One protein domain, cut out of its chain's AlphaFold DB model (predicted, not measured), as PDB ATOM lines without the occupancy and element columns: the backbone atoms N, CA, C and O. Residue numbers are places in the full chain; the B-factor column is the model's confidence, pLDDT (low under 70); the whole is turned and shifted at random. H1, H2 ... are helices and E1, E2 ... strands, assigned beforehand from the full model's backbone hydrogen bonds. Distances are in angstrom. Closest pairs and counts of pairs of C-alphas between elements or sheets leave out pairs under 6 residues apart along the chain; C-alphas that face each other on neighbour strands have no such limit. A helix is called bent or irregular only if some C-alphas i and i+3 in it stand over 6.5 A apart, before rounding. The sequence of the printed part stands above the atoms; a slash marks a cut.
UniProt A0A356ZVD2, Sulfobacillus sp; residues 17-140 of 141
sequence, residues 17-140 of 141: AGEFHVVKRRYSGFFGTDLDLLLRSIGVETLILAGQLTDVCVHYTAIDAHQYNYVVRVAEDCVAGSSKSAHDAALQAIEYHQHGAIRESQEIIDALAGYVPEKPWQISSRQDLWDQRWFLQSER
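AT A GLANCE: This is residues 17 to 140 of the 141 residues of a protein of Sulfobacillus sp (UniProt A0A356ZVD2). A small parallel sheet of two strands, E1 and E2, has H2 and H3 side by side over one face and the short H4 by E2 on the other side. From H4 a long link leads away to H5, which lies far from the sheet; residues 110 to 118 and 133 to 140 stick out. The printed part has 124 residues with five named helices and two named strands, in the order H1 E1 H2 E2 H3 H4 H5, and its class is mixed, helices and strands. It is only just compact, close to loose, with a radius of gyration of the C-alphas of 16.4 A, and elongated, spanning 54 by 34 by 27 A.

IN THESE COORDINATES: E1, residues 46 to 52, is 19.3 A long from first to last C-alpha and begins with C-alpha 46 at (-16.086, -24.448, 7.457). E2, residues 71 to 80, is 20.9 A long and bends by 87 degrees at residue 77. H2, residues 54 to 67, is 18.0 A long; it is only just irregular, with C-alphas 55 and 58 6.6 A apart. H3, residues 84 to 97, is 20.2 A long. H1 is residues 35 to 41, 9.8 A, and begins with C-alpha 35 at (-11.302, -33.291, -1.206). H4 is residues 105 to 112, 10.6 A. H5, residues 128 to 138, is 15.9 A long and ends with C-alpha 138 at (-14.788, -47.377, 23.878).

HOW THE PARTS SIT: E1 and E2 are parallel neighbours at 21 degrees, with N 47 and O 71 2.8 A apart and N 51 and O 78 2.9 A apart, both within hydrogen-bond range. Residues 74 to 75 of E2 also pair, parallel, with residues 102 to 103. E1, H2 and E2 form a strand-helix-strand unit, two parallel neighbour strands with a helix between them along the chain, and its crossover is right-handed. The closest C-alphas of H2 and E2, those of Thr 54 and Ala 80, are 5.4 A apart. H2 and H3 touch, at a shallow tilt of 5 degrees, the same way; their closest C-alphas, those of Asp 55 and Ala 90, are 4.9 A apart. The closest C-alphas of E2 and H4, those of Ala 75 and Ser 105, are 4.9 A apart. H1 and H2 are only just apart, their closest C-alphas 8.4 A from each other; H5 is apart from H4. In H1, H3 and H4 every O i to N i+4 pair is within hydrogen-bond range, in H2 8 of 10 and in H5 5 of 7.

THE WHOLE: The two C-alphas farthest apart, those of Ser 85 and Ser 138, are 54.9 A from each other. The printed part has no cut. The link from H4 to H5, 15 residues, is long. Residues 17 to 34 also hold no named element. The mean pLDDT of the printed part is 87.7; residues 117 to 140 are under 70, and H5 has a mean of 50.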
ATOM      1  N   ALA A  17       4.520 -30.765   7.576       89.00
ATOM      2  CA  ALA A  17       4.076 -32.051   8.108       89.00
ATOM      3  C   ALA A  17       2.688 -31.928   8.766       89.00
ATOM      4  O   ALA A  17       2.479 -31.063   9.612       89.00
ATOM      5  N   GLY A  18       1.764 -32.815   8.384       83.44
ATOM      6  CA  GLY A  18       0.376 -32.815   8.862       83.44
ATOM      7  C   GLY A  18      -0.611 -32.080   7.948       83.44
ATOM      8  O   GLY A  18      -1.815 -32.265   8.101       83.44
ATOM      9  N   GLU A  19      -0.134 -31.314   6.964       90.81
ATOM     10  CA  GLU A  19      -0.993 -30.665   5.971       90.81
ATOM     11  C   GLU A  19      -1.225 -31.558   4.747       90.81
ATOM     12  O   GLU A  19      -0.336 -32.269   4.270       90.81
ATOM     13  N   PHE A  20      -2.443 -31.509   4.210       92.00
ATOM     14  CA  PHE A  20      -2.819 -32.284   3.033       92.00
ATOM     15  C   PHE A  20      -2.532 -31.514   1.743       92.00
ATOM     16  O   PHE A  20      -2.895 -30.348   1.605       92.00
ATOM     17  N   HIS A  21      -1.956 -32.201   0.753       92.88
ATOM     18  CA  HIS A  21      -1.795 -31.681  -0.601       92.88
ATOM     19  C   HIS A  21      -2.757 -32.394  -1.557       92.88
ATOM     20  O   HIS A  21      -2.591 -33.579  -1.846       92.88
ATOM     21  N   VAL A  22      -3.755 -31.666  -2.063       93.50
ATOM     22  CA  VAL A  22      -4.721 -32.184  -3.040       93.50
ATOM     23  C   VAL A  22      -4.380 -31.656  -4.429       93.50
ATOM     24  O   VAL A  22      -4.515 -30.467  -4.711       93.50
ATOM     25  N   VAL A  23      -3.959 -32.556  -5.318       93.25
ATOM     26  CA  VAL A  23      -3.686 -32.226  -6.723       93.25
ATOM     27  C   VAL A  23      -4.994 -32.247  -7.510       93.25
ATOM     28  O   VAL A  23      -5.728 -33.234  -7.486       93.25
ATOM     29  N   LYS A  24      -5.283 -31.166  -8.243       94.12
ATOM     30  CA  LYS A  24      -6.501 -31.027  -9.055       94.12
ATOM     31  C   LYS A  24      -6.179 -30.858 -10.536       94.12
ATOM     32  O   LYS A  24      -5.241 -30.161 -10.911       94.12
ATOM     33  N   ARG A  25      -7.018 -31.444 -11.396       94.69
ATOM     34  CA  ARG A  25      -6.911 -31.345 -12.870       94.69
ATOM     35  C   ARG A  25      -7.961 -30.422 -13.492       94.69
ATOM     36  O   ARG A  25      -8.037 -30.310 -14.717       94.69
ATOM     37  N   ARG A  26      -8.815 -29.817 -12.665       96.00
ATOM     38  CA  ARG A  26      -9.900 -28.898 -13.042       96.00
ATOM     39  C   ARG A  26      -9.927 -27.702 -12.086       96.00
ATOM     40  O   ARG A  26      -9.064 -27.575 -11.215       96.00
ATOM     41  N   TYR A  27     -10.851 -26.771 -12.313       97.88
ATOM     42  CA  TYR A  27     -10.874 -25.508 -11.577       97.88
ATOM     43  C   TYR A  27     -11.284 -25.684 -10.119       97.88
ATOM     44  O   TYR A  27     -10.515 -25.266  -9.253       97.88
ATOM     45  N   SER A  28     -12.412 -26.347  -9.863       98.38
ATOM     46  CA  SER A  28     -12.839 -26.696  -8.508       98.38
ATOM     47  C   SER A  28     -11.839 -27.635  -7.835       98.38
ATOM     48  O   SER A  28     -11.352 -28.586  -8.452       98.38
ATOM     49  N   GLY A  29     -11.558 -27.374  -6.558       98.19
ATOM     50  CA  GLY A  29     -10.812 -28.277  -5.689       98.19
ATOM     51  C   GLY A  29     -11.523 -29.607  -5.438       98.19
ATOM     52  O   GLY A  29     -10.839 -30.570  -5.121       98.19
ATOM     53  N   PHE A  30     -12.846 -29.685  -5.625       98.50
ATOM     54  CA  PHE A  30     -13.657 -30.895  -5.429       98.50
ATOM     55  C   PHE A  30     -13.789 -31.747  -6.690       98.50
ATOM     56  O   PHE A  30     -13.891 -32.970  -6.623       98.50
ATOM     57  N   PHE A  31     -13.830 -31.110  -7.860       97.88
ATOM     58  CA  PHE A  31     -14.169 -31.815  -9.088       97.88
ATOM     59  C   PHE A  31     -13.068 -32.804  -9.499       97.88
ATOM     60  O   PHE A  31     -12.000 -32.415  -9.983       97.88
ATOM     61  N   GLY A  32     -13.368 -34.098  -9.367       96.88
ATOM     62  CA  GLY A  32     -12.446 -35.182  -9.707       96.88
ATOM     63  C   GLY A  32     -11.284 -35.335  -8.722       96.88
ATOM     64  O   GLY A  32     -10.205 -35.756  -9.140       96.88
ATOM     65  N   THR A  33     -11.486 -34.965  -7.454       97.94
ATOM     66  CA  THR A  33     -10.525 -35.145  -6.355       97.94
ATOM     67  C   THR A  33     -11.205 -35.812  -5.153       97.94
ATOM     68  O   THR A  33     -12.430 -35.918  -5.103       97.94
ATOM     69  N   ASP A  34     -10.413 -36.204  -4.152       96.50
ATOM     70  CA  ASP A  34     -10.911 -36.758  -2.886       96.50
ATOM     71  C   ASP A  34     -11.133 -35.680  -1.801       96.50
ATOM     72  O   ASP A  34     -11.181 -36.001  -0.613       96.50
ATOM     73  N   LEU A  35     -11.245 -34.396  -2.173       98.06
ATOM     74  CA  LEU A  35     -11.302 -33.291  -1.206       98.06
ATOM     75  C   LEU A  35     -12.500 -33.394  -0.244       98.06
ATOM     76  O   LEU A  35     -12.303 -33.269   0.958       98.06
ATOM     77  N   ASP A  36     -13.717 -33.663  -0.733       97.94
ATOM     78  CA  ASP A  36     -14.907 -33.822   0.134       97.94
ATOM     79  C   ASP A  36     -14.736 -34.994   1.110       97.94
ATOM     80  O   ASP A  36     -14.949 -34.854   2.316       97.94
ATOM     81  N   LEU A  37     -14.269 -36.142   0.606       96.50
ATOM     82  CA  LEU A  37     -14.022 -37.321   1.433       96.50
ATOM     83  C   LEU A  37     -13.009 -37.016   2.541       96.50
ATOM     84  O   LEU A  37     -13.245 -37.356   3.704       96.50
ATOM     85  N   LEU A  38     -11.905 -36.359   2.184       95.38
ATOM     86  CA  LEU A  38     -10.878 -35.930   3.123       95.38
ATOM     87  C   LEU A  38     -11.475 -35.014   4.195       95.38
ATOM     88  O   LEU A  38     -11.406 -35.349   5.375       95.38
ATOM     89  N   LEU A  39     -12.101 -33.908   3.797       95.81
ATOM     90  CA  LEU A  39     -12.655 -32.908   4.710       95.81
ATOM     91  C   LEU A  39     -13.692 -33.506   5.668       95.81
ATOM     92  O   LEU A  39     -13.660 -33.222   6.862       95.81
ATOM     93  N   ARG A  40     -14.571 -34.391   5.182       94.12
ATOM     94  CA  ARG A  40     -15.535 -35.103   6.039       94.12
ATOM     95  C   ARG A  40     -14.864 -36.073   6.998       94.12
ATOM     96  O   ARG A  40     -15.294 -36.189   8.144       94.12
ATOM     97  N   SER A  41     -13.818 -36.769   6.551       91.94
ATOM     98  CA  SER A  41     -13.072 -37.691   7.416       91.94
ATOM     99  C   SER A  41     -12.410 -36.970   8.592       91.94
ATOM    100  O   SER A  41     -12.289 -37.552   9.669       91.94
ATOM    101  N   ILE A  42     -12.072 -35.692   8.396       88.69
ATOM    102  CA  ILE A  42     -11.570 -34.789   9.430       88.69
ATOM    103  C   ILE A  42     -12.623 -33.772   9.890       88.69
ATOM    104  O   ILE A  42     -12.272 -32.672  10.285       88.69
ATOM    105  N   GLY A  43     -13.917 -34.106   9.832       89.50
ATOM    106  CA  GLY A  43     -14.988 -33.328  10.471       89.50
ATOM    107  C   GLY A  43     -15.003 -31.824  10.167       89.50
ATOM    108  O   GLY A  43     -15.420 -31.049  11.022       89.50
ATOM    109  N   VAL A  44     -14.515 -31.397   9.001       93.25
ATOM    110  CA  VAL A  44     -14.511 -29.982   8.621       93.25
ATOM    111  C   VAL A  44     -15.928 -29.563   8.254       93.25
ATOM    112  O   VAL A  44     -16.594 -30.226   7.465       93.25
ATOM    113  N   GLU A  45     -16.362 -28.428   8.791       94.31
ATOM    114  CA  GLU A  45     -17.659 -27.814   8.479       94.31
ATOM    115  C   GLU A  45     -17.505 -26.459   7.780       94.31
ATOM    116  O   GLU A  45     -18.377 -26.041   7.023       94.31
ATOM    117  N   THR A  46     -16.379 -25.775   8.010       95.94
ATOM    118  CA  THR A  46     -16.086 -24.448   7.457       95.94
ATOM    119  C   THR A  46     -14.808 -24.481   6.628       95.94
ATOM    120  O   THR A  46     -13.783 -24.985   7.082       95.94
ATOM    121  N   LEU A  47     -14.854 -23.901   5.430       97.81
ATOM    122  CA  LEU A  47     -13.718 -23.728   4.535       97.81
ATOM    123  C   LEU A  47     -13.367 -22.255   4.392       97.81
ATOM    124  O   LEU A  47     -14.197 -21.450   3.974       97.81
ATOM    125  N   ILE A  48     -12.112 -21.934   4.695       98.31
ATOM    126  CA  ILE A  48     -11.512 -20.631   4.417       98.31
ATOM    127  C   ILE A  48     -10.711 -20.754   3.118       98.31
ATOM    128  O   ILE A  48      -9.849 -21.623   2.996       98.31
ATOM    129  N   LEU A  49     -11.009 -19.908   2.136       98.62
ATOM    130  CA  LEU A  49     -10.411 -19.927   0.807       98.62
ATOM    131  C   LEU A  49      -9.513 -18.705   0.599       98.62
ATOM    132  O   LEU A  49      -9.910 -17.571   0.868       98.62
ATOM    133  N   ALA A  50      -8.327 -18.965   0.054       98.31
ATOM    134  CA  ALA A  50      -7.337 -17.982  -0.368       98.31
ATOM    135  C   ALA A  50      -6.638 -18.467  -1.654       98.31
ATOM    136  O   ALA A  50      -6.698 -19.652  -1.996       98.31
ATOM    137  N   GLY A  51      -5.965 -17.563  -2.370       96.56
ATOM    138  CA  GLY A  51      -5.199 -17.874  -3.579       96.56
ATOM    139  C   GLY A  51      -5.808 -17.333  -4.876       96.56
ATOM    140  O   GLY A  51      -6.491 -16.313  -4.897       96.56
ATOM    141  N   GLN A  52      -5.512 -17.988  -6.000       96.06
ATOM    142  CA  GLN A  52      -5.852 -17.476  -7.331       96.06
ATOM    143  C   GLN A  52      -6.306 -18.581  -8.305       96.06
ATOM    144  O   GLN A  52      -5.869 -19.728  -8.215       96.06
ATOM    145  N   LEU A  53      -7.183 -18.297  -9.274       98.25
ATOM    146  CA  LEU A  53      -7.849 -17.008  -9.523       98.25
ATOM    147  C   LEU A  53      -9.203 -16.910  -8.802       98.25
ATOM    148  O   LEU A  53      -9.933 -17.907  -8.754       98.25
ATOM    149  N   THR A  54      -9.558 -15.716  -8.309       98.81
ATOM    150  CA  THR A  54     -10.848 -15.431  -7.646       98.81
ATOM    151  C   THR A  54     -12.031 -15.858  -8.511       98.81
ATOM    152  O   THR A  54     -12.886 -16.608  -8.058       98.81
ATOM    153  N   ASP A  55     -12.032 -15.448  -9.780       98.62
ATOM    154  CA  ASP A  55     -13.087 -15.678 -10.774       98.62
ATOM    155  C   ASP A  55     -13.061 -17.058 -11.434       98.62
ATOM    156  O   ASP A  55     -13.905 -17.363 -12.275       98.62
ATOM    157  N   VAL A  56     -12.113 -17.913 -11.046       98.50
ATOM    158  CA  VAL A  56     -11.979 -19.260 -11.601       98.50
ATOM    159  C   VAL A  56     -11.882 -20.283 -10.472       98.50
ATOM    160  O   VAL A  56     -12.900 -20.750  -9.972       98.50
ATOM    161  N   CYS A  57     -10.673 -20.660 -10.052       98.56
ATOM    162  CA  CYS A  57     -10.465 -21.765  -9.116       98.56
ATOM    163  C   CYS A  57     -11.134 -21.520  -7.758       98.56
ATOM    164  O   CYS A  57     -11.734 -22.444  -7.210       98.56
ATOM    165  N   VAL A  58     -11.051 -20.295  -7.231       98.81
ATOM    166  CA  VAL A  58     -11.663 -19.942  -5.943       98.81
ATOM    167  C   VAL A  58     -13.184 -19.974  -6.070       98.81
ATOM    168  O   VAL A  58     -13.823 -20.672  -5.291       98.81
ATOM    169  N   HIS A  59     -13.755 -19.316  -7.087       98.81
ATOM    170  CA  HIS A  59     -15.196 -19.318  -7.341       98.81
ATOM    171  C   HIS A  59     -15.767 -20.734  -7.467       98.81
ATOM    172  O   HIS A  59     -16.648 -21.103  -6.698       98.81
ATOM    173  N   TYR A  60     -15.233 -21.568  -8.365       98.75
ATOM    174  CA  TYR A  60     -15.753 -22.930  -8.544       98.75
ATOM    175  C   TYR A  60     -15.618 -23.784  -7.275       98.75
ATOM    176  O   TYR A  60     -16.510 -24.568  -6.973       98.75
ATOM    177  N   THR A  61     -14.540 -23.611  -6.505       98.88
ATOM    178  CA  THR A  61     -14.380 -24.320  -5.225       98.88
ATOM    179  C   THR A  61     -15.379 -23.824  -4.179       98.88
ATOM    180  O   THR A  61     -15.931 -24.638  -3.447       98.88
ATOM    181  N   ALA A  62     -15.650 -22.518  -4.121       98.81
ATOM    182  CA  ALA A  62     -16.623 -21.921  -3.207       98.81
ATOM    183  C   ALA A  62     -18.055 -22.394  -3.496       98.81
ATOM    184  O   ALA A  62     -18.790 -22.729  -2.568       98.81
ATOM    185  N   ILE A  63     -18.445 -22.456  -4.773       98.50
ATOM    186  CA  ILE A  63     -19.784 -22.920  -5.161       98.50
ATOM    187  C   ILE A  63     -19.955 -24.408  -4.856       98.50
ATOM    188  O   ILE A  63     -20.953 -24.776  -4.237       98.50
ATOM    189  N   ASP A  64     -18.978 -25.250  -5.200       98.69
ATOM    190  CA  ASP A  64     -19.035 -26.676  -4.863       98.69
ATOM    191  C   ASP A  64     -19.060 -26.881  -3.340       98.69
ATOM    192  O   ASP A  64     -19.873 -27.654  -2.837       98.69
ATOM    193  N   ALA A  65     -18.238 -26.145  -2.583       98.75
ATOM    194  CA  ALA A  65     -18.250 -26.185  -1.122       98.75
ATOM    195  C   ALA A  65     -19.641 -25.865  -0.554       98.75
ATOM    196  O   ALA A  65     -20.158 -26.608   0.280       98.75
ATOM    197  N   HIS A  66     -20.276 -24.796  -1.043       98.31
ATOM    198  CA  HIS A  66     -21.639 -24.444  -0.658       98.31
ATOM    199  C   HIS A  66     -22.639 -25.563  -0.997       98.31
ATOM    200  O   HIS A  66     -23.459 -25.921  -0.153       98.31
ATOM    201  N   GLN A  67     -22.542 -26.169  -2.185       98.19
ATOM    202  CA  GLN A  67     -23.402 -27.286  -2.596       98.19
ATOM    203  C   GLN A  67     -23.201 -28.549  -1.746       98.19
ATOM    204  O   GLN A  67     -24.153 -29.299  -1.521       98.19
ATOM    205  N   TYR A  68     -21.992 -28.769  -1.230       98.19
ATOM    206  CA  TYR A  68     -21.687 -29.835  -0.275       98.19
ATOM    207  C   TYR A  68     -22.054 -29.492   1.181       98.19
ATOM    208  O   TYR A  68     -21.843 -30.326   2.061       98.19
ATOM    209  N   ASN A  69     -22.686 -28.338   1.427       97.69
ATOM    210  CA  ASN A  69     -23.088 -27.811   2.738       97.69
ATOM    211  C   ASN A  69     -21.932 -27.372   3.653       97.69
ATOM    212  O   ASN A  69     -22.106 -27.318   4.870       97.69
ATOM    213  N   TYR A  70     -20.774 -27.011   3.095       98.50
ATOM    214  CA  TYR A  70     -19.742 -26.320   3.865       98.50
ATOM    215  C   TYR A  70     -20.098 -24.841   4.051       98.50
ATOM    216  O   TYR A  70     -20.586 -24.161   3.138       98.50
ATOM    217  N   VAL A  71     -19.769 -24.309   5.226       98.25
ATOM    218  CA  VAL A  71     -19.712 -22.865   5.446       98.25
ATOM    219  C   VAL A  71     -18.476 -22.331   4.722       98.25
ATOM    220  O   VAL A  71     -17.372 -22.822   4.929       98.25
ATOM    221  N   VAL A  72     -18.639 -21.336   3.859       98.62
ATOM    222  CA  VAL A  72     -17.553 -20.780   3.046       98.62
ATOM    223  C   VAL A  72     -17.155 -19.421   3.593       98.62
ATOM    224  O   VAL A  72     -18.009 -18.580   3.863       98.62
ATOM    225  N   ARG A  73     -15.851 -19.195   3.734       98.56
ATOM    226  CA  ARG A  73     -15.245 -17.884   3.963       98.56
ATOM    227  C   ARG A  73     -14.168 -17.662   2.911       98.56
ATOM    228  O   ARG A  73     -13.291 -18.498   2.755       98.56
ATOM    229  N   VAL A  74     -14.225 -16.568   2.170       98.81
ATOM    230  CA  VAL A  74     -13.169 -16.149   1.246       98.81
ATOM    231  C   VAL A  74     -12.476 -14.958   1.883       98.81
ATOM    232  O   VAL A  74     -13.143 -13.968   2.175       98.81
ATOM    233  N   ALA A  75     -11.166 -15.069   2.096       98.62
ATOM    234  CA  ALA A  75     -10.337 -13.956   2.543       98.62
ATOM    235  C   ALA A  75     -10.085 -13.027   1.344       98.62
ATOM    236  O   ALA A  75      -9.290 -13.361   0.463       98.62
ATOM    237  N   GLU A  76     -10.830 -11.927   1.247       98.38
ATOM    238  CA  GLU A  76     -10.898 -11.105   0.031       98.38
ATOM    239  C   GLU A  76      -9.573 -10.418  -0.311       98.38
ATOM    240  O   GLU A  76      -9.173 -10.371  -1.475       98.38
ATOM    241  N   ASP A  77      -8.834 -10.007   0.713       98.38
ATOM    242  CA  ASP A  77      -7.481  -9.460   0.645       98.38
ATOM    243  C   ASP A  77      -6.405 -10.524   0.349       98.38
ATOM    244  O   ASP A  77      -5.252 -10.196   0.065       98.38
ATOM    245  N   CYS A  78      -6.783 -11.807   0.355       98.44
ATOM    246  CA  CYS A  78      -5.917 -12.953   0.075       98.44
ATOM    247  C   CYS A  78      -6.273 -13.682  -1.232       98.44
ATOM    248  O   CYS A  78      -5.786 -14.796  -1.471       98.44
ATOM    249  N   VAL A  79      -7.110 -13.087  -2.089       98.75
ATOM    250  CA  VAL A  79      -7.431 -13.633  -3.414       98.75
ATOM    251  C   VAL A  79      -7.174 -12.628  -4.532       98.75
ATOM    252  O   VAL A  79      -7.311 -11.424  -4.365       98.75
ATOM    253  N   ALA A  80      -6.805 -13.128  -5.711       98.44
ATOM    254  CA  ALA A  80      -6.563 -12.296  -6.890       98.44
ATOM    255  C   ALA A  80      -7.268 -12.881  -8.117       98.44
ATOM    256  O   ALA A  80      -7.174 -14.081  -8.368       98.44
ATOM    257  N   GLY A  81      -7.991 -12.051  -8.874       98.06
ATOM    258  CA  GLY A  81      -8.689 -12.474 -10.093       98.06
ATOM    259  C   GLY A  81      -7.938 -12.128 -11.379       98.06
ATOM    260  O   GLY A  81      -6.916 -11.445 -11.365       98.06
ATOM    261  N   SER A  82      -8.474 -12.583 -12.511       98.06
ATOM    262  CA  SER A  82      -7.924 -12.343 -13.853       98.06
ATOM    263  C   SER A  82      -7.971 -10.869 -14.280       98.06
ATOM    264  O   SER A  82      -7.168 -10.412 -15.091       98.06
ATOM    265  N   SER A  83      -8.914 -10.111 -13.722       98.62
ATOM    266  CA  SER A  83      -9.032  -8.658 -13.824       98.62
ATOM    267  C   SER A  83      -9.818  -8.133 -12.624       98.62
ATOM    268  O   SER A  83     -10.509  -8.907 -11.958       98.62
ATOM    269  N   LYS A  84      -9.773  -6.819 -12.364       98.31
ATOM    270  CA  LYS A  84     -10.551  -6.228 -11.266       98.31
ATOM    271  C   LYS A  84     -12.054  -6.501 -11.407       98.31
ATOM    272  O   LYS A  84     -12.684  -6.916 -10.447       98.31
ATOM    273  N   SER A  85     -12.622  -6.313 -12.598       98.69
ATOM    274  CA  SER A  85     -14.059  -6.526 -12.805       98.69
ATOM    275  C   SER A  85     -14.464  -7.992 -12.646       98.69
ATOM    276  O   SER A  85     -15.512  -8.264 -12.068       98.69
ATOM    277  N   ALA A  86     -13.641  -8.933 -13.120       98.69
ATOM    278  CA  ALA A  86     -13.896 -10.361 -12.947       98.69
ATOM    279  C   ALA A  86     -13.785 -10.784 -11.473       98.69
ATOM    280  O   ALA A  86     -14.652 -11.498 -10.977       98.69
ATOM    281  N   HIS A  87     -12.761 -10.294 -10.767       98.81
ATOM    282  CA  HIS A  87     -12.582 -10.493  -9.329       98.81
ATOM    283  C   HIS A  87     -13.799  -9.995  -8.539       98.81
ATOM    284  O   HIS A  87     -14.416 -10.779  -7.821       98.81
ATOM    285  N   ASP A  88     -14.194  -8.732  -8.736       98.69
ATOM    286  CA  ASP A  88     -15.324  -8.117  -8.032       98.69
ATOM    287  C   ASP A  88     -16.635  -8.879  -8.310       98.69
ATOM    288  O   ASP A  88     -17.402  -9.170  -7.392       98.69
ATOM    289  N   ALA A  89     -16.886  -9.254  -9.571       98.81
ATOM    290  CA  ALA A  89     -18.081 -10.006  -9.956       98.81
ATOM    291  C   ALA A  89     -18.119 -11.408  -9.325       98.81
ATOM    292  O   ALA A  89     -19.176 -11.875  -8.901       98.81
ATOM    293  N   ALA A  90     -16.971 -12.079  -9.239       98.81
ATOM    294  CA  ALA A  90     -16.875 -13.396  -8.629       98.81
ATOM    295  C   ALA A  90     -17.102 -13.355  -7.115       98.81
ATOM    296  O   ALA A  90     -17.829 -14.210  -6.608       98.81
ATOM    297  N   LEU A  91     -16.547 -12.361  -6.409       98.81
ATOM    298  CA  LEU A  91     -16.819 -12.155  -4.982       98.81
ATOM    299  C   LEU A  91     -18.309 -11.889  -4.736       98.81
ATOM    300  O   LEU A  91     -18.906 -12.525  -3.872       98.81
ATOM    301  N   GLN A  92     -18.937 -11.030  -5.548       98.75
ATOM    302  CA  GLN A  92     -20.378 -10.759  -5.462       98.75
ATOM    303  C   GLN A  92     -21.226 -12.015  -5.685       98.75
ATOM    304  O   GLN A  92     -22.208 -12.232  -4.978       98.75
ATOM    305  N   ALA A  93     -20.851 -12.858  -6.649       98.75
ATOM    306  CA  ALA A  93     -21.553 -14.111  -6.896       98.75
ATOM    307  C   ALA A  93     -21.403 -15.090  -5.719       98.75
ATOM    308  O   ALA A  93     -22.388 -15.694  -5.302       98.75
ATOM    309  N   ILE A  94     -20.202 -15.221  -5.145       98.81
ATOM    310  CA  ILE A  94     -19.967 -16.068  -3.963       98.81
ATOM    311  C   ILE A  94     -20.801 -15.574  -2.770       98.81
ATOM    312  O   ILE A  94     -21.487 -16.377  -2.139       98.81
ATOM    313  N   GLU A  95     -20.806 -14.265  -2.509       98.62
ATOM    314  CA  GLU A  95     -21.604 -13.640  -1.446       98.62
ATOM    315  C   GLU A  95     -23.113 -13.851  -1.647       98.62
ATOM    316  O   GLU A  95     -23.849 -14.076  -0.687       98.62
ATOM    317  N   TYR A  96     -23.586 -13.822  -2.897       98.50
ATOM    318  CA  TYR A  96     -24.979 -14.119  -3.232       98.50
ATOM    319  C   TYR A  96     -25.361 -15.570  -2.907       98.50
ATOM    320  O   TYR A  96     -26.457 -15.821  -2.404       98.50
ATOM    321  N   HIS A  97     -24.470 -16.527  -3.179       97.94
ATOM    322  CA  HIS A  97     -24.719 -17.941  -2.895       97.94
ATOM    323  C   HIS A  97     -24.671 -18.263  -1.400       97.94
ATOM    324  O   HIS A  97     -25.451 -19.086  -0.922       97.94
ATOM    325  N   GLN A  98     -23.784 -17.612  -0.651       98.31
ATOM    326  CA  GLN A  98     -23.706 -17.776   0.791       98.31
ATOM    327  C   GLN A  98     -23.414 -16.434   1.454       98.31
ATOM    328  O   GLN A  98     -22.282 -15.959   1.449       98.31
ATOM    329  N   HIS A  99     -24.444 -15.840   2.056       97.75
ATOM    330  CA  HIS A  99     -24.301 -14.554   2.722       97.75
ATOM    331  C   HIS A  99     -23.275 -14.627   3.858       97.75
ATOM    332  O   HIS A  99     -23.299 -15.537   4.692       97.75
ATOM    333  N   GLY A 100     -22.389 -13.640   3.903       97.38
ATOM    334  CA  GLY A 100     -21.277 -13.583   4.829       97.38
ATOM    335  C   GLY A 100     -20.076 -14.436   4.429       97.38
ATOM    336  O   GLY A 100     -19.249 -14.742   5.291       97.38
ATOM    337  N   ALA A 101     -19.983 -14.843   3.163       98.50
ATOM    338  CA  ALA A 101     -18.837 -15.586   2.670       98.50
ATOM    339  C   ALA A 101     -17.606 -14.694   2.519       98.50
ATOM    340  O   ALA A 101     -16.505 -15.156   2.792       98.50
ATOM    341  N   ILE A 102     -17.757 -13.437   2.115       98.62
ATOM    342  CA  ILE A 102     -16.605 -12.558   1.880       98.62
ATOM    343  C   ILE A 102     -16.176 -11.893   3.190       98.62
ATOM    344  O   ILE A 102     -17.006 -11.294   3.877       98.62
ATOM    345  N   ARG A 103     -14.906 -12.040   3.573       98.44
ATOM    346  CA  ARG A 103     -14.332 -11.489   4.809       98.44
ATOM    347  C   ARG A 103     -12.928 -10.962   4.564       98.44
ATOM    348  O   ARG A 103     -12.208 -11.500   3.727       98.44
ATOM    349  N   GLU A 104     -12.517 -10.001   5.375       98.38
ATOM    350  CA  GLU A 104     -11.110  -9.620   5.490       98.38
ATOM    351  C   GLU A 104     -10.344 -10.712   6.252       98.38
ATOM    352  O   GLU A 104     -10.856 -11.292   7.219       98.38
ATOM    353  N   SER A 105      -9.104 -11.004   5.855       98.25
ATOM    354  CA  SER A 105      -8.292 -12.041   6.509       98.25
ATOM    355  C   SER A 105      -8.130 -11.802   8.012       98.25
ATOM    356  O   SER A 105      -8.177 -12.753   8.794       98.25
ATOM    357  N   GLN A 106      -8.020 -10.540   8.435       97.81
ATOM    358  CA  GLN A 106      -7.894 -10.187   9.847       97.81
ATOM    359  C   GLN A 106      -9.142 -10.569  10.653       97.81
ATOM    360  O   GLN A 106      -9.005 -11.095  11.753       97.81
ATOM    361  N   GLU A 107     -10.348 -10.400  10.103       96.81
ATOM    362  CA  GLU A 107     -11.589 -10.807  10.781       96.81
ATOM    363  C   GLU A 107     -11.640 -12.325  10.991       96.81
ATOM    364  O   GLU A 107     -12.097 -12.812  12.027       96.81
ATOM    365  N   ILE A 108     -11.149 -13.082  10.007       96.75
ATOM    366  CA  ILE A 108     -11.038 -14.540  10.092       96.75
ATOM    367  C   ILE A 108     -10.027 -14.926  11.178       96.75
ATOM    368  O   ILE A 108     -10.318 -15.792  12.004       96.75
ATOM    369  N   ILE A 109      -8.855 -14.288  11.198       96.06
ATOM    370  CA  ILE A 109      -7.804 -14.536  12.195       96.06
ATOM    371  C   ILE A 109      -8.316 -14.231  13.605       96.06
ATOM    372  O   ILE A 109      -8.140 -15.050  14.509       96.06
ATOM    373  N   ASP A 110      -8.997 -13.102  13.789       95.50
ATOM    374  CA  ASP A 110      -9.548 -12.694  15.081       95.50
ATOM    375  C   ASP A 110     -10.609 -13.689  15.575       95.50
ATOM    376  O   ASP A 110     -10.620 -14.056  16.751       95.50
ATOM    377  N   ALA A 111     -11.456 -14.197  14.674       92.31
ATOM    378  CA  ALA A 111     -12.427 -15.240  15.002       92.31
ATOM    379  C   ALA A 111     -11.760 -16.573  15.397       92.31
ATOM    380  O   ALA A 111     -12.285 -17.303  16.241       92.31
ATOM    381  N   LEU A 112     -10.599 -16.890  14.818       90.69
ATOM    382  CA  LEU A 112      -9.833 -18.100  15.127       90.69
ATOM    383  C   LEU A 112      -8.981 -17.978  16.396       90.69
ATOM    384  O   LEU A 112      -8.644 -19.004  16.985       90.69
ATOM    385  N   ALA A 113      -8.651 -16.769  16.858       88.19
ATOM    386  CA  ALA A 113      -7.740 -16.545  17.986       88.19
ATOM    387  C   ALA A 113      -8.198 -17.193  19.314       88.19
ATOM    388  O   ALA A 113      -7.377 -17.423  20.202       88.19
ATOM    389  N   GLY A 114      -9.489 -17.513  19.448       75.81
ATOM    390  CA  GLY A 114     -10.058 -18.263  20.575       75.81
ATOM    391  C   GLY A 114     -10.611 -19.642  20.208       75.81
ATOM    392  O   GLY A 114     -11.220 -20.294  21.057       75.81
ATOM    393  N   TYR A 115     -10.447 -20.085  18.958       80.50
ATOM    394  CA  TYR A 115     -10.976 -21.361  18.496       80.50
ATOM    395  C   TYR A 115     -10.139 -22.518  19.047       80.50
ATOM    396  O   TYR A 115      -8.985 -22.722  18.670       80.50
ATOM    397  N   VAL A 116     -10.751 -23.301  19.931       72.25
ATOM    398  CA  VAL A 116     -10.218 -24.588  20.375       72.25
ATOM    399  C   VAL A 116     -11.005 -25.668  19.635       72.25
ATOM    400  O   VAL A 116     -12.198 -25.819  19.905       72.25
ATOM    401  N   PRO A 117     -10.396 -26.406  18.691       67.81
ATOM    402  CA  PRO A 117     -11.101 -27.479  18.009       67.81
ATOM    403  C   PRO A 117     -11.533 -28.536  19.031       67.81
ATOM    404  O   PRO A 117     -10.705 -29.031  19.796       67.81
ATOM    405  N   GLU A 118     -12.814 -28.920  19.013       61.88
ATOM    406  CA  GLU A 118     -13.355 -29.982  19.881       61.88
ATOM    407  C   GLU A 118     -12.592 -31.308  19.718       61.88
ATOM    408  O   GLU A 118     -12.527 -32.125  20.635       61.88
ATOM    409  N   LYS A 119     -11.975 -31.503  18.547       59.50
ATOM    410  CA  LYS A 119     -11.068 -32.606  18.230       59.50
ATOM    411  C   LYS A 119      -9.743 -32.016  17.747       59.50
ATOM    412  O   LYS A 119      -9.661 -31.617  16.586       59.50
ATOM    413  N   PRO A 120      -8.706 -31.922  18.596       54.97
ATOM    414  CA  PRO A 120      -7.407 -31.458  18.141       54.97
ATOM    415  C   PRO A 120      -6.882 -32.427  17.076       54.97
ATOM    416  O   PRO A 120      -6.625 -33.597  17.359       54.97
ATOM    417  N   TRP A 121      -6.734 -31.943  15.842       59.31
ATOM    418  CA  TRP A 121      -6.172 -32.676  14.704       59.31
ATOM    419  C   TRP A 121      -4.656 -32.874  14.867       59.31
ATOM    420  O   TRP A 121      -3.865 -32.472  14.019       59.31
ATOM    421  N   GLN A 122      -4.214 -33.465  15.977       52.81
ATOM    422  CA  GLN A 122      -2.835 -33.909  16.150       52.81
ATOM    423  C   GLN A 122      -2.673 -35.262  15.455       52.81
ATOM    424  O   GLN A 122      -2.722 -36.311  16.088       52.81
ATOM    425  N   ILE A 123      -2.531 -35.236  14.130       54.38
ATOM    426  CA  ILE A 123      -2.115 -36.404  13.349       54.38
ATOM    427  C   ILE A 123      -0.643 -36.189  13.007       54.38
ATOM    428  O   ILE A 123      -0.289 -35.649  11.962       54.38
ATOM    429  N   SER A 124       0.228 -36.565  13.939       52.41
ATOM    430  CA  SER A 124       1.682 -36.547  13.759       52.41
ATOM    431  C   SER A 124       2.200 -37.834  13.105       52.41
ATOM    432  O   SER A 124       3.325 -37.874  12.605       52.41
ATOM    433  N   SER A 125       1.377 -38.890  13.075       53.06
ATOM    434  CA  SER A 125       1.737 -40.190  12.521       53.06
ATOM    435  C   SER A 125       0.537 -40.987  11.984       53.06
ATOM    436  O   SER A 125      -0.623 -40.734  12.307       53.06
ATOM    437  N   ARG A 126       0.821 -42.025  11.181       50.16
ATOM    438  CA  ARG A 126      -0.183 -43.004  10.715       50.16
ATOM    439  C   ARG A 126      -0.814 -43.801  11.867       50.16
ATOM    440  O   ARG A 126      -1.877 -44.374  11.659       50.16
ATOM    441  N   GLN A 127      -0.158 -43.863  13.027       53.97
ATOM    442  CA  GLN A 127      -0.631 -44.546  14.233       53.97
ATOM    443  C   GLN A 127      -1.731 -43.727  14.930       53.97
ATOM    444  O   GLN A 127      -2.751 -44.285  15.321       53.97
ATOM    445  N   ASP A 128      -1.594 -42.400  14.934       55.88
ATOM    446  CA  ASP A 128      -2.535 -41.463  15.564       55.88
ATOM    447  C   ASP A 128      -3.941 -41.553  14.930       55.88
ATOM    448  O   ASP A 128      -4.959 -41.425  15.611       55.88
ATOM    449  N   LEU A 129      -4.006 -41.876  13.629       54.22
ATOM    450  CA  LEU A 129      -5.252 -42.152  12.894       54.22
ATOM    451  C   LEU A 129      -6.010 -43.385  13.418       54.22
ATOM    452  O   LEU A 129      -7.240 -43.439  13.340       54.22
ATOM    453  N   TRP A 130      -5.295 -44.401  13.909       51.75
ATOM    454  CA  TRP A 130      -5.895 -45.621  14.460       51.75
ATOM    455  C   TRP A 130      -6.241 -45.462  15.938       51.75
ATOM    456  O   TRP A 130      -7.265 -45.985  16.374       51.75
ATOM    457  N   ASP A 131      -5.464 -44.688  16.689       54.09
ATOM    458  CA  ASP A 131      -5.700 -44.461  18.117       54.09
ATOM    459  C   ASP A 131      -6.956 -43.597  18.358       54.09
ATOM    460  O   ASP A 131      -7.751 -43.890  19.255       54.09
ATOM    461  N   GLN A 132      -7.249 -42.630  17.477       53.19
ATOM    462  CA  GLN A 132      -8.521 -41.889  17.501       53.19
ATOM    463  C   GLN A 132      -9.748 -42.770  17.184       53.19
ATOM    464  O   GLN A 132     -10.856 -42.487  17.647       53.19
ATOM    465  N   ARG A 133      -9.575 -43.869  16.434       50.75
ATOM    466  CA  ARG A 133     -10.654 -44.842  16.179       50.75
ATOM    467  C   ARG A 133     -11.011 -45.663  17.420       50.75
ATOM    468  O   ARG A 133     -12.186 -45.986  17.583       50.75
ATOM    469  N   TRP A 134     -10.040 -45.978  18.280       45.66
ATOM    470  CA  TRP A 134     -10.279 -46.741  19.512       45.66
ATOM    471  C   TRP A 134     -11.057 -45.933  20.555       45.66
ATOM    472  O   TRP A 134     -12.001 -46.465  21.139       45.66
ATOM    473  N   PHE A 135     -10.755 -44.641  20.707       41.28
ATOM    474  CA  PHE A 135     -11.465 -43.755  21.641       41.28
ATOM    475  C   PHE A 135     -12.971 -43.635  21.313       41.28
ATOM    476  O   PHE A 135     -13.820 -43.667  22.199       41.28
ATOM    477  N   LEU A 136     -13.329 -43.609  20.021       46.25
ATOM    478  CA  LEU A 136     -14.722 -43.525  19.541       46.25
ATOM    479  C   LEU A 136     -15.516 -44.846  19.620       46.25
ATOM    480  O   LEU A 136     -16.739 -44.847  19.410       46.25
ATOM    481  N   GLN A 137     -14.843 -45.974  19.859       46.81
ATOM    482  CA  GLN A 137     -15.482 -47.277  20.075       46.81
ATOM    483  C   GLN A 137     -15.625 -47.612  21.564       46.81
ATOM    484  O   GLN A 137     -16.596 -48.270  21.926       46.81
ATOM    485  N   SER A 138     -14.731 -47.123  22.430       45.59
ATOM    486  CA  SER A 138     -14.788 -47.377  23.878       45.59
ATOM    487  C   SER A 138     -15.841 -46.563  24.634       45.59
ATOM    488  O   SER A 138     -16.244 -46.980  25.708       45.59
ATOM    489  N   GLU A 139     -16.327 -45.442  24.087       42.09
ATOM    490  CA  GLU A 139     -17.418 -44.645  24.689       42.09
ATOM    491  C   GLU A 139     -18.829 -45.114  24.269       42.09
ATOM    492  O   GLU A 139     -19.834 -44.478  24.584       42.09
ATOM    493  N   ARG A 140     -18.922 -46.235  23.540       46.22
ATOM    494  CA  ARG A 140     -20.185 -46.888  23.146       46.22
ATOM    495  C   ARG A 140     -20.321 -48.314  23.691       46.22
ATOM    496  O   ARG A 140     -20.994 -49.138  23.070       46.22
TER     497      ARG A 140